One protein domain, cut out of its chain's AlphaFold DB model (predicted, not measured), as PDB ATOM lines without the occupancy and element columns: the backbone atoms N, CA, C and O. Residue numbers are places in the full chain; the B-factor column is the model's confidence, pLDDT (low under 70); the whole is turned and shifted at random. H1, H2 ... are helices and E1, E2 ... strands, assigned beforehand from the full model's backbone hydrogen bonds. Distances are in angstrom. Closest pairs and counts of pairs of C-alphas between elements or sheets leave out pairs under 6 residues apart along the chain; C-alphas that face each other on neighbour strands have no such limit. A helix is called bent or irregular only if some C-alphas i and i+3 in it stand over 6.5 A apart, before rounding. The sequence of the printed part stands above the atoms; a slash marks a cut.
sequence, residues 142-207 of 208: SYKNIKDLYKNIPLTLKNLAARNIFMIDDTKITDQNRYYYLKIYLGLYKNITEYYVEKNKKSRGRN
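Overview. This is residues 142 to 207 of the 208 residues of an uncharacterized protein of Acholeplasmataceae bacterium (UniProt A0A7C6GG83). A shorter helix, H1, packs at a steep angle on the earlier part of one long helix, H2, and a tiny two-strand hairpin, E1 and E2, sits in the chain between the two helices, near the first end of H2. The later part of H2 sticks out of this small body as an arm, with residues 194 to 207 standing free, and it makes much of the length. The printed part has 66 residues, with two named helices and two named strands in the order H1, E1, E2, H2; the sheet has the order E1 - E2 and is antiparallel, and the class is mostly helix. The whole is loose, with a radius of gyration of the C-alphas of 14.4 A, and the C-alphas span 48 by 22 by 17 A, a rod in outline.

Arrangement. After residues 142 to 148 comes H1, residues 149 to 161, which touches H2, residues 178 to 205. Their closest C-alphas, those of Leu 157 and Tyr 185, are 6.0 A apart. The two helices run opposite ways at a steep tilt of 50 degrees. The strands E1, residues 166 to 168, and E2, residues 171 to 173, form an antiparallel hairpin, with 138 degrees between their directions. N 168 and O 171 are within hydrogen-bond range at 2.9 A, and so are N 173 and O 166 at 2.7 A. The closest C-alphas of H1 and E1, those of Asn 159 and Phe 166, are 7.9 A apart. H1 and E2 are apart, but only just, at 8.1 A between their closest C-alphas; E1 and H2 are apart. In H2 every O i to N i+4 pair is within hydrogen-bond range, while in H1 7 of 9 are.

Along the chain. H1 begins at C-alpha 149, at (63.342, 54.964, 110.773), and is 17.8 A long from first to last C-alpha. It is irregular, but only just: C-alphas 151 and 154 are 6.6 A apart. E1, from Phe 166 to Ile 168, measures 6.8 A, and E2, from Thr 171 to Ile 173, 6.2 A. H2 runs 40.3 A from C-alpha 178, at (55.472, 68.251, 120.820), to C-alpha 205, at (91.384, 50.611, 116.075).

Size, cuts and confidence. The two C-alphas farthest apart, those of Gln 176 and Asn 207, are 49.3 A apart. Without the residues that stand free, 194 to 207, of which 194 to 205 belong to H2, the body has 52 residues and spans 27 by 21 by 17 A. The printed part has no cut, and the links H1 to E1, E1 to E2 and E2 to H2 are tight. The mean pLDDT of the printed part is 86.8, and the model's confidence is low, under 70, at residues 203 to 207.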
ATOM      1  N   SER A 142      61.205  70.089 104.590       81.56
ATOM      2  CA  SER A 142      59.873  69.553 104.853       81.56
ATOM      3  C   SER A 142      59.965  68.108 105.334       81.56
ATOM      4  O   SER A 142      60.775  67.310 104.847       81.56
ATOM      5  N   TYR A 143      59.149  67.783 106.332       82.81
ATOM      6  CA  TYR A 143      59.085  66.424 106.832       82.81
ATOM      7  C   TYR A 143      58.559  65.492 105.736       82.81
ATOM      8  O   TYR A 143      57.540  65.771 105.104       82.81
ATOM      9  N   LYS A 144      59.251  64.372 105.533       80.00
ATOM     10  CA  LYS A 144      58.806  63.270 104.683       80.00
ATOM     11  C   LYS A 144      58.953  62.000 105.497       80.00
ATOM     12  O   LYS A 144      60.044  61.727 105.991       80.00
ATOM     13  N   ASN A 145      57.869  61.246 105.639       74.38
ATOM     14  CA  ASN A 145      57.941  59.959 106.306       74.38
ATOM     15  C   ASN A 145      58.692  58.984 105.392       74.38
ATOM     16  O   ASN A 145      58.206  58.618 104.322       74.38
ATOM     17  N   ILE A 146      59.922  58.642 105.766       77.50
ATOM     18  CA  ILE A 146      60.755  57.702 105.018       77.50
ATOM     19  C   ILE A 146      60.711  56.372 105.767       77.50
ATOM     20  O   ILE A 146      60.860  56.353 106.987       77.50
ATOM     21  N   LYS A 147      60.578  55.262 105.026       75.38
ATOM     22  CA  LYS A 147      60.521  53.891 105.578       75.38
ATOM     23  C   LYS A 147      61.712  53.535 106.483       75.38
ATOM     24  O   LYS A 147      61.608  52.652 107.325       75.38
ATOM     25  N   ASP A 148      62.847  54.207 106.303       77.62
ATOM     26  CA  ASP A 148      64.048  54.032 107.116       77.62
ATOM     27  C   ASP A 148      63.978  54.912 108.376       77.62
ATOM     28  O   ASP A 148      64.328  56.098 108.359       77.62
ATOM     29  N   LEU A 149      63.527  54.306 109.479       71.50
ATOM     30  CA  LEU A 149      63.342  54.964 110.773       71.50
ATOM     31  C   LEU A 149      64.620  55.668 111.266       71.50
ATOM     32  O   LEU A 149      64.552  56.791 111.768       71.50
ATOM     33  N   TYR A 150      65.795  55.057 111.075       75.12
ATOM     34  CA  TYR A 150      67.073  55.615 111.531       75.12
ATOM     35  C   TYR A 150      67.439  56.897 110.784       75.12
ATOM     36  O   TYR A 150      67.893  57.866 111.396       75.12
ATOM     37  N   LYS A 151      67.198  56.933 109.469       79.06
ATOM     38  CA  LYS A 151      67.400  58.144 108.660       79.06
ATOM     39  C   LYS A 151      66.361  59.220 108.954       79.06
ATOM     40  O   LYS A 151      66.656  60.405 108.795       79.06
ATOM     41  N   ASN A 152      65.174  58.827 109.406       86.38
ATOM     42  CA  ASN A 152      64.093  59.761 109.688       86.38
ATOM     43  C   ASN A 152      64.264  60.477 111.045       86.38
ATOM     44  O   ASN A 152      63.833  61.619 111.196       86.38
ATOM     45  N   ILE A 153      64.957  59.879 112.025       91.62
ATOM     46  CA  ILE A 153      65.130  60.462 113.373       91.62
ATOM     47  C   ILE A 153      65.772  61.865 113.363       91.62
ATOM     48  O   ILE A 153      65.182  62.773 113.954       91.62
ATOM     49  N   PRO A 154      66.914  62.120 112.686       91.06
ATOM     50  CA  PRO A 154      67.493  63.463 112.622       91.06
ATOM     51  C   PRO A 154      66.563  64.501 111.979       91.06
ATOM     52  O   PRO A 154      66.459  65.620 112.478       91.06
ATOM     53  N   LEU A 155      65.874  64.140 110.890       91.31
ATOM     54  CA  LEU A 155      64.941  65.036 110.200       91.31
ATOM     55  C   LEU A 155      63.705  65.327 111.058       91.31
ATOM     56  O   LEU A 155      63.264  66.477 111.137       91.31
ATOM     57  N   THR A 156      63.185  64.305 111.736       93.25
ATOM     58  CA  THR A 156      62.073  64.434 112.683       93.25
ATOM     59  C   THR A 156      62.458  65.374 113.816       93.25
ATOM     60  O   THR A 156      61.741  66.330 114.097       93.25
ATOM     61  N   LEU A 157      63.633  65.169 114.421       95.12
ATOM     62  CA  LEU A 157      64.107  66.009 115.515       95.12
ATOM     63  C   LEU A 157      64.338  67.457 115.073       95.12
ATOM     64  O   LEU A 157      63.977  68.368 115.811       95.12
ATOM     65  N   LYS A 158      64.863  67.696 113.863       95.00
ATOM     66  CA  LYS A 158      64.966  69.051 113.295       95.00
ATOM     67  C   LYS A 158      63.599  69.724 113.161       95.00
ATOM     68  O   LYS A 158      63.454  70.875 113.559       95.00
ATOM     69  N   ASN A 159      62.596  69.012 112.646       95.38
ATOM     70  CA  ASN A 159      61.237  69.542 112.510       95.38
ATOM     71  C   ASN A 159      60.569  69.788 113.874       95.38
ATOM     72  O   ASN A 159      59.909  70.813 114.059       95.38
ATOM     73  N   LEU A 160      60.800  68.910 114.857       96.25
ATOM     74  CA  LEU A 160      60.371  69.111 116.243       96.25
ATOM     75  C   LEU A 160      61.012  70.367 116.849       96.25
ATOM     76  O   LEU A 160      60.301  71.215 117.383       96.25
ATOM     77  N   ALA A 161      62.332  70.501 116.712       96.75
ATOM     78  CA  ALA A 161      63.142  71.596 117.243       96.75
ATOM     79  C   ALA A 161      62.815  72.958 116.600       96.75
ATOM     80  O   ALA A 161      62.847  73.991 117.272       96.75
ATOM     81  N   ALA A 162      62.446  72.959 115.317       96.44
ATOM     82  CA  ALA A 162      61.991  74.133 114.569       96.44
ATOM     83  C   ALA A 162      60.528  74.514 114.835       96.44
ATOM     84  O   ALA A 162      60.061  75.552 114.353       96.44
ATOM     85  N   ARG A 163      59.825  73.685 115.614       95.56
ATOM     86  CA  ARG A 163      58.396  73.782 115.912       95.56
ATOM     87  C   ARG A 163      57.486  73.723 114.679       95.56
ATOM     88  O   ARG A 163      56.417  74.322 114.670       95.56
ATOM     89  N   ASN A 164      57.883  72.989 113.643       94.75
ATOM     90  CA  ASN A 164      57.029  72.790 112.474       94.75
ATOM     91  C   ASN A 164      55.808  71.931 112.839       94.75
ATOM     92  O   ASN A 164      55.876  71.094 113.750       94.75
ATOM     93  N   ILE A 165      54.702  72.136 112.122       94.19
ATOM     94  CA  ILE A 165      53.532  71.254 112.141       94.19
ATOM     95  C   ILE A 165      53.702  70.246 111.006       94.19
ATOM     96  O   ILE A 165      53.932  70.640 109.865       94.19
ATOM     97  N   PHE A 166      53.623  68.956 111.315       93.69
ATOM     98  CA  PHE A 166      53.799  67.875 110.342       93.69
ATOM     99  C   PHE A 166      53.139  66.586 110.842       93.69
ATOM    100  O   PHE A 166      52.695  66.530 111.985       93.69
ATOM    101  N   MET A 167      53.055  65.562 109.995       90.81
ATOM    102  CA  MET A 167      52.506  64.251 110.356       90.81
ATOM    103  C   MET A 167      53.639  63.270 110.648       90.81
ATOM    104  O   MET A 167      54.583  63.217 109.869       90.81
ATOM    105  N   ILE A 168      53.544  62.491 111.723       89.06
ATOM    106  CA  ILE A 168      54.311  61.250 111.901       89.06
ATOM    107  C   ILE A 168      53.291  60.125 111.832       89.06
ATOM    108  O   ILE A 168      52.408  60.062 112.688       89.06
ATOM    109  N   ASP A 169      53.392  59.292 110.797       85.56
ATOM    110  CA  ASP A 169      52.347  58.332 110.435       85.56
ATOM    111  C   ASP A 169      50.980  59.050 110.382       85.56
ATOM    112  O   ASP A 169      50.852  60.053 109.674       85.56
ATOM    113  N   ASP A 170      50.003  58.627 111.185       88.06
ATOM    114  CA  ASP A 170      48.670  59.241 111.253       88.06
ATOM    115  C   ASP A 170      48.532  60.314 112.348       88.06
ATOM    116  O   ASP A 170      47.455  60.874 112.564       88.06
ATOM    117  N   THR A 171      49.617  60.651 113.054       91.44
ATOM    118  CA  THR A 171      49.579  61.629 114.146       91.44
ATOM    119  C   THR A 171      50.073  63.002 113.708       91.44
ATOM    120  O   THR A 171      51.233  63.182 113.331       91.44
ATOM    121  N   LYS A 172      49.214  64.017 113.850       94.81
ATOM    122  CA  LYS A 172      49.590  65.418 113.635       94.81
ATOM    123  C   LYS A 172      50.417  65.943 114.802       94.81
ATOM    124  O   LYS A 172      49.933  66.080 115.927       94.81
ATOM    125  N   ILE A 173      51.658  66.302 114.519       95.38
ATOM    126  CA  ILE A 173      52.567  66.930 115.467       95.38
ATOM    127  C   ILE A 173      52.282  68.425 115.520       95.38
ATOM    128  O   ILE A 173      52.356  69.140 114.519       95.38
ATOM    129  N   THR A 174      51.949  68.889 116.716       95.81
ATOM    130  CA  THR A 174      51.564  70.262 117.044       95.81
ATOM    131  C   THR A 174      52.191  70.646 118.374       95.81
ATOM    132  O   THR A 174      52.815  69.827 119.043       95.81
ATOM    133  N   ASP A 175      52.010  71.888 118.801       93.81
ATOM    134  CA  ASP A 175      52.560  72.344 120.073       93.81
ATOM    135  C   ASP A 175      51.921  71.661 121.294       93.81
ATOM    136  O   ASP A 175      52.574  71.580 122.331       93.81
ATOM    137  N   GLN A 176      50.716  71.083 121.171       94.56
ATOM    138  CA  GLN A 176      50.088  70.327 122.260       94.56
ATOM    139  C   GLN A 176      50.811  69.011 122.589       94.56
ATOM    140  O   GLN A 176      50.904  68.640 123.757       94.56
ATOM    141  N   ASN A 177      51.315  68.288 121.584       95.25
ATOM    142  CA  ASN A 177      51.939  66.972 121.776       95.25
ATOM    143  C   ASN A 177      53.465  66.982 121.589       95.25
ATOM    144  O   ASN A 177      54.128  65.995 121.917       95.25
ATOM    145  N   ARG A 178      54.041  68.101 121.127       95.31
ATOM    146  CA  ARG A 178      55.472  68.251 120.820       95.31
ATOM    147  C   ARG A 178      56.390  67.794 121.943       95.31
ATOM    148  O   ARG A 178      57.390  67.150 121.645       95.31
ATOM    149  N   TYR A 179      56.058  68.089 123.201       96.31
ATOM    150  CA  TYR A 179      56.863  67.702 124.365       96.31
ATOM    151  C   TYR A 179      57.204  66.204 124.366       96.31
ATOM    152  O   TYR A 179      58.373  65.825 124.464       96.31
ATOM    153  N   TYR A 180      56.192  65.347 124.200       95.94
ATOM    154  CA  TYR A 180      56.357  63.894 124.258       95.94
ATOM    155  C   TYR A 180      57.254  63.388 123.127       95.94
ATOM    156  O   TYR A 180      58.219  62.661 123.369       95.94
ATOM    157  N   TYR A 181      56.994  63.848 121.902       95.31
ATOM    158  CA  TYR A 181      57.789  63.477 120.734       95.31
ATOM    159  C   TYR A 181      59.217  64.013 120.822       95.31
ATOM    160  O   TYR A 181      60.162  63.295 120.509       95.31
ATOM    161  N   LEU A 182      59.407  65.242 121.301       96.06
ATOM    162  CA  LEU A 182      60.733  65.827 121.470       96.06
ATOM    163  C   LEU A 182      61.553  65.029 122.484       96.06
ATOM    164  O   LEU A 182      62.711  64.725 122.208       96.06
ATOM    165  N   LYS A 183      60.953  64.611 123.605       96.44
ATOM    166  CA  LYS A 183      61.614  63.762 124.606       96.44
ATOM    167  C   LYS A 183      62.057  62.419 124.014       96.44
ATOM    168  O   LYS A 183      63.209  62.029 124.203       96.44
ATOM    169  N   ILE A 184      61.178  61.747 123.267       95.00
ATOM    170  CA  ILE A 184      61.463  60.448 122.634       95.00
ATOM    171  C   ILE A 184      62.549  60.591 121.561       95.00
ATOM    172  O   ILE A 184      63.594  59.944 121.641       95.00
ATOM    173  N   TYR A 185      62.343  61.470 120.578       95.12
ATOM    174  CA  TYR A 185      63.252  61.610 119.437       95.12
ATOM    175  C   TYR A 185      64.612  62.177 119.833       95.12
ATOM    176  O   TYR A 185      65.613  61.821 119.214       95.12
ATOM    177  N   LEU A 186      64.691  63.005 120.878       95.75
ATOM    178  CA  LEU A 186      65.977  63.440 121.417       95.75
ATOM    179  C   LEU A 186      66.750  62.273 122.047       95.75
ATOM    180  O   LEU A 186      67.959  62.179 121.844       95.75
ATOM    181  N   GLY A 187      66.074  61.382 122.779       95.00
ATOM    182  CA  GLY A 187      66.680  60.161 123.317       95.00
ATOM    183  C   GLY A 187      67.188  59.238 122.206       95.00
ATOM    184  O   GLY A 187      68.360  58.870 122.196       95.00
ATOM    185  N   LEU A 188      66.342  58.959 121.211       93.88
ATOM    186  CA  LEU A 188      66.716  58.155 120.043       93.88
ATOM    187  C   LEU A 188      67.911  58.755 119.289       93.88
ATOM    188  O   LEU A 188      68.843  58.042 118.921       93.88
ATOM    189  N   TYR A 189      67.909  60.073 119.088       93.81
ATOM    190  CA  TYR A 189      68.995  60.769 118.406       93.81
ATOM    191  C   TYR A 189      70.331  60.644 119.151       93.81
ATOM    192  O   TYR A 189      71.365  60.434 118.510       93.81
ATOM    193  N   LYS A 190      70.324  60.742 120.488       92.25
ATOM    194  CA  LYS A 190      71.525  60.540 121.317       92.25
ATOM    195  C   LYS A 190      72.069  59.123 121.163       92.25
ATOM    196  O   LYS A 190      73.219  58.977 120.760       92.25
ATOM    197  N   ASN A 191      71.216  58.115 121.344       90.69
ATOM    198  CA  ASN A 191      71.603  56.705 121.247       90.69
ATOM    199  C   ASN A 191      72.213  56.368 119.877       90.69
ATOM    200  O   ASN A 191      73.246  55.710 119.787       90.69
ATOM    201  N   ILE A 192      71.606  56.863 118.792       87.69
ATOM    202  CA  ILE A 192      72.124  56.658 117.431       87.69
ATOM    203  C   ILE A 192      73.480  57.344 117.247       87.69
ATOM    204  O   ILE A 192      74.400  56.766 116.665       87.69
ATOM    205  N   THR A 193      73.612  58.579 117.732       85.75
ATOM    206  CA  THR A 193      74.865  59.336 117.627       85.75
ATOM    207  C   THR A 193      75.993  58.624 118.374       85.75
ATOM    208  O   THR A 193      77.081  58.463 117.822       85.75
ATOM    209  N   GLU A 194      75.728  58.149 119.590       86.44
ATOM    210  CA  GLU A 194      76.677  57.389 120.411       86.44
ATOM    211  C   GLU A 194      77.093  56.081 119.726       86.44
ATOM    212  O   GLU A 194      78.288  55.840 119.546       86.44
ATOM    213  N   TYR A 195      76.130  55.309 119.214       86.06
ATOM    214  CA  TYR A 195      76.397  54.080 118.463       86.06
ATOM    215  C   TYR A 195      77.345  54.301 117.271       86.06
ATOM    216  O   TYR A 195      78.320  53.565 117.089       86.06
ATOM    217  N   TYR A 196      77.112  55.337 116.455       83.25
ATOM    218  CA  TYR A 196      77.989  55.630 115.315       83.25
ATOM    219  C   TYR A 196      79.373  56.129 115.742       83.25
ATOM    220  O   TYR A 196      80.366  55.804 115.084       83.25
ATOM    221  N   VAL A 197      79.472  56.883 116.840       83.69
ATOM    222  CA  VAL A 197      80.766  57.293 117.405       83.69
ATOM    223  C   VAL A 197      81.572  56.068 117.843       83.69
ATOM    224  O   VAL A 197      82.751  55.962 117.501       83.69
ATOM    225  N   GLU A 198      80.954  55.116 118.540       84.81
ATOM    226  CA  GLU A 198      81.613  53.883 118.981       84.81
ATOM    227  C   GLU A 198      82.033  52.985 117.816       84.81
ATOM    228  O   GLU A 198      83.170  52.506 117.775       84.81
ATOM    229  N   LYS A 199      81.154  52.799 116.825       83.00
ATOM    230  CA  LYS A 199      81.459  52.021 115.616       83.00
ATOM    231  C   LYS A 199      82.674  52.587 114.876       83.00
ATOM    232  O   LYS A 199      83.562  51.830 114.488       83.00
ATOM    233  N   ASN A 200      82.749  53.912 114.738       80.00
ATOM    234  CA  ASN A 200      83.862  54.593 114.075       80.00
ATOM    235  C   ASN A 200      85.177  54.532 114.871       80.00
ATOM    236  O   ASN A 200      86.256  54.556 114.281       80.00
ATOM    237  N   LYS A 201      85.120  54.440 116.207       78.50
ATOM    238  CA  LYS A 201      86.313  54.188 117.033       78.50
ATOM    239  C   LYS A 201      86.839  52.763 116.829       78.50
ATOM    240  O   LYS A 201      88.039  52.585 116.639       78.50
ATOM    241  N   LYS A 202      85.948  51.764 116.800       73.62
ATOM    242  CA  LYS A 202      86.308  50.348 116.587       73.62
ATOM    243  C   LYS A 202      86.896  50.087 115.196       73.62
ATOM    244  O   LYS A 202      87.839  49.313 115.084       73.62
ATOM    245  N   SER A 203      86.391  50.742 114.147       67.62
ATOM    246  CA  SER A 203      86.962  50.615 112.796       67.62
ATOM    247  C   SER A 203      88.350  51.251 112.677       67.62
ATOM    248  O   SER A 203      89.219  50.696 112.015       67.62
ATOM    249  N   ARG A 204      88.604  52.369 113.372       62.34
ATOM    250  CA  ARG A 204      89.935  53.001 113.425       62.34
ATOM    251  C   ARG A 204      90.957  52.203 114.237       62.34
ATOM    252  O   ARG A 204      92.131  52.240 113.902       62.34
ATOM    253  N   GLY A 205      90.519  51.485 115.273       58.75
ATOM    254  CA  GLY A 205      91.384  50.611 116.075       58.75
ATOM    255  C   GLY A 205      91.785  49.300 115.393       58.75
ATOM    256  O   GLY A 205      92.742  48.683 115.829       58.75
ATOM    257  N   ARG A 206      91.078  48.881 114.332       54.34
ATOM    258  CA  ARG A 206      91.415  47.691 113.524       54.34
ATOM    259  C   ARG A 206      92.345  47.979 112.338       54.34
ATOM    260  O   ARG A 206      92.842  47.041 111.736       54.34
ATOM    261  N   ASN A 207      92.556  49.254 112.006       51.56
ATOM    262  CA  ASN A 207      93.444  49.700 110.923       51.56
ATOM    263  C   ASN A 207      94.803  50.214 111.453       51.56
ATOM    264  O   ASN A 207      95.446  51.034 110.798       51.56
TER     265      ASN A 207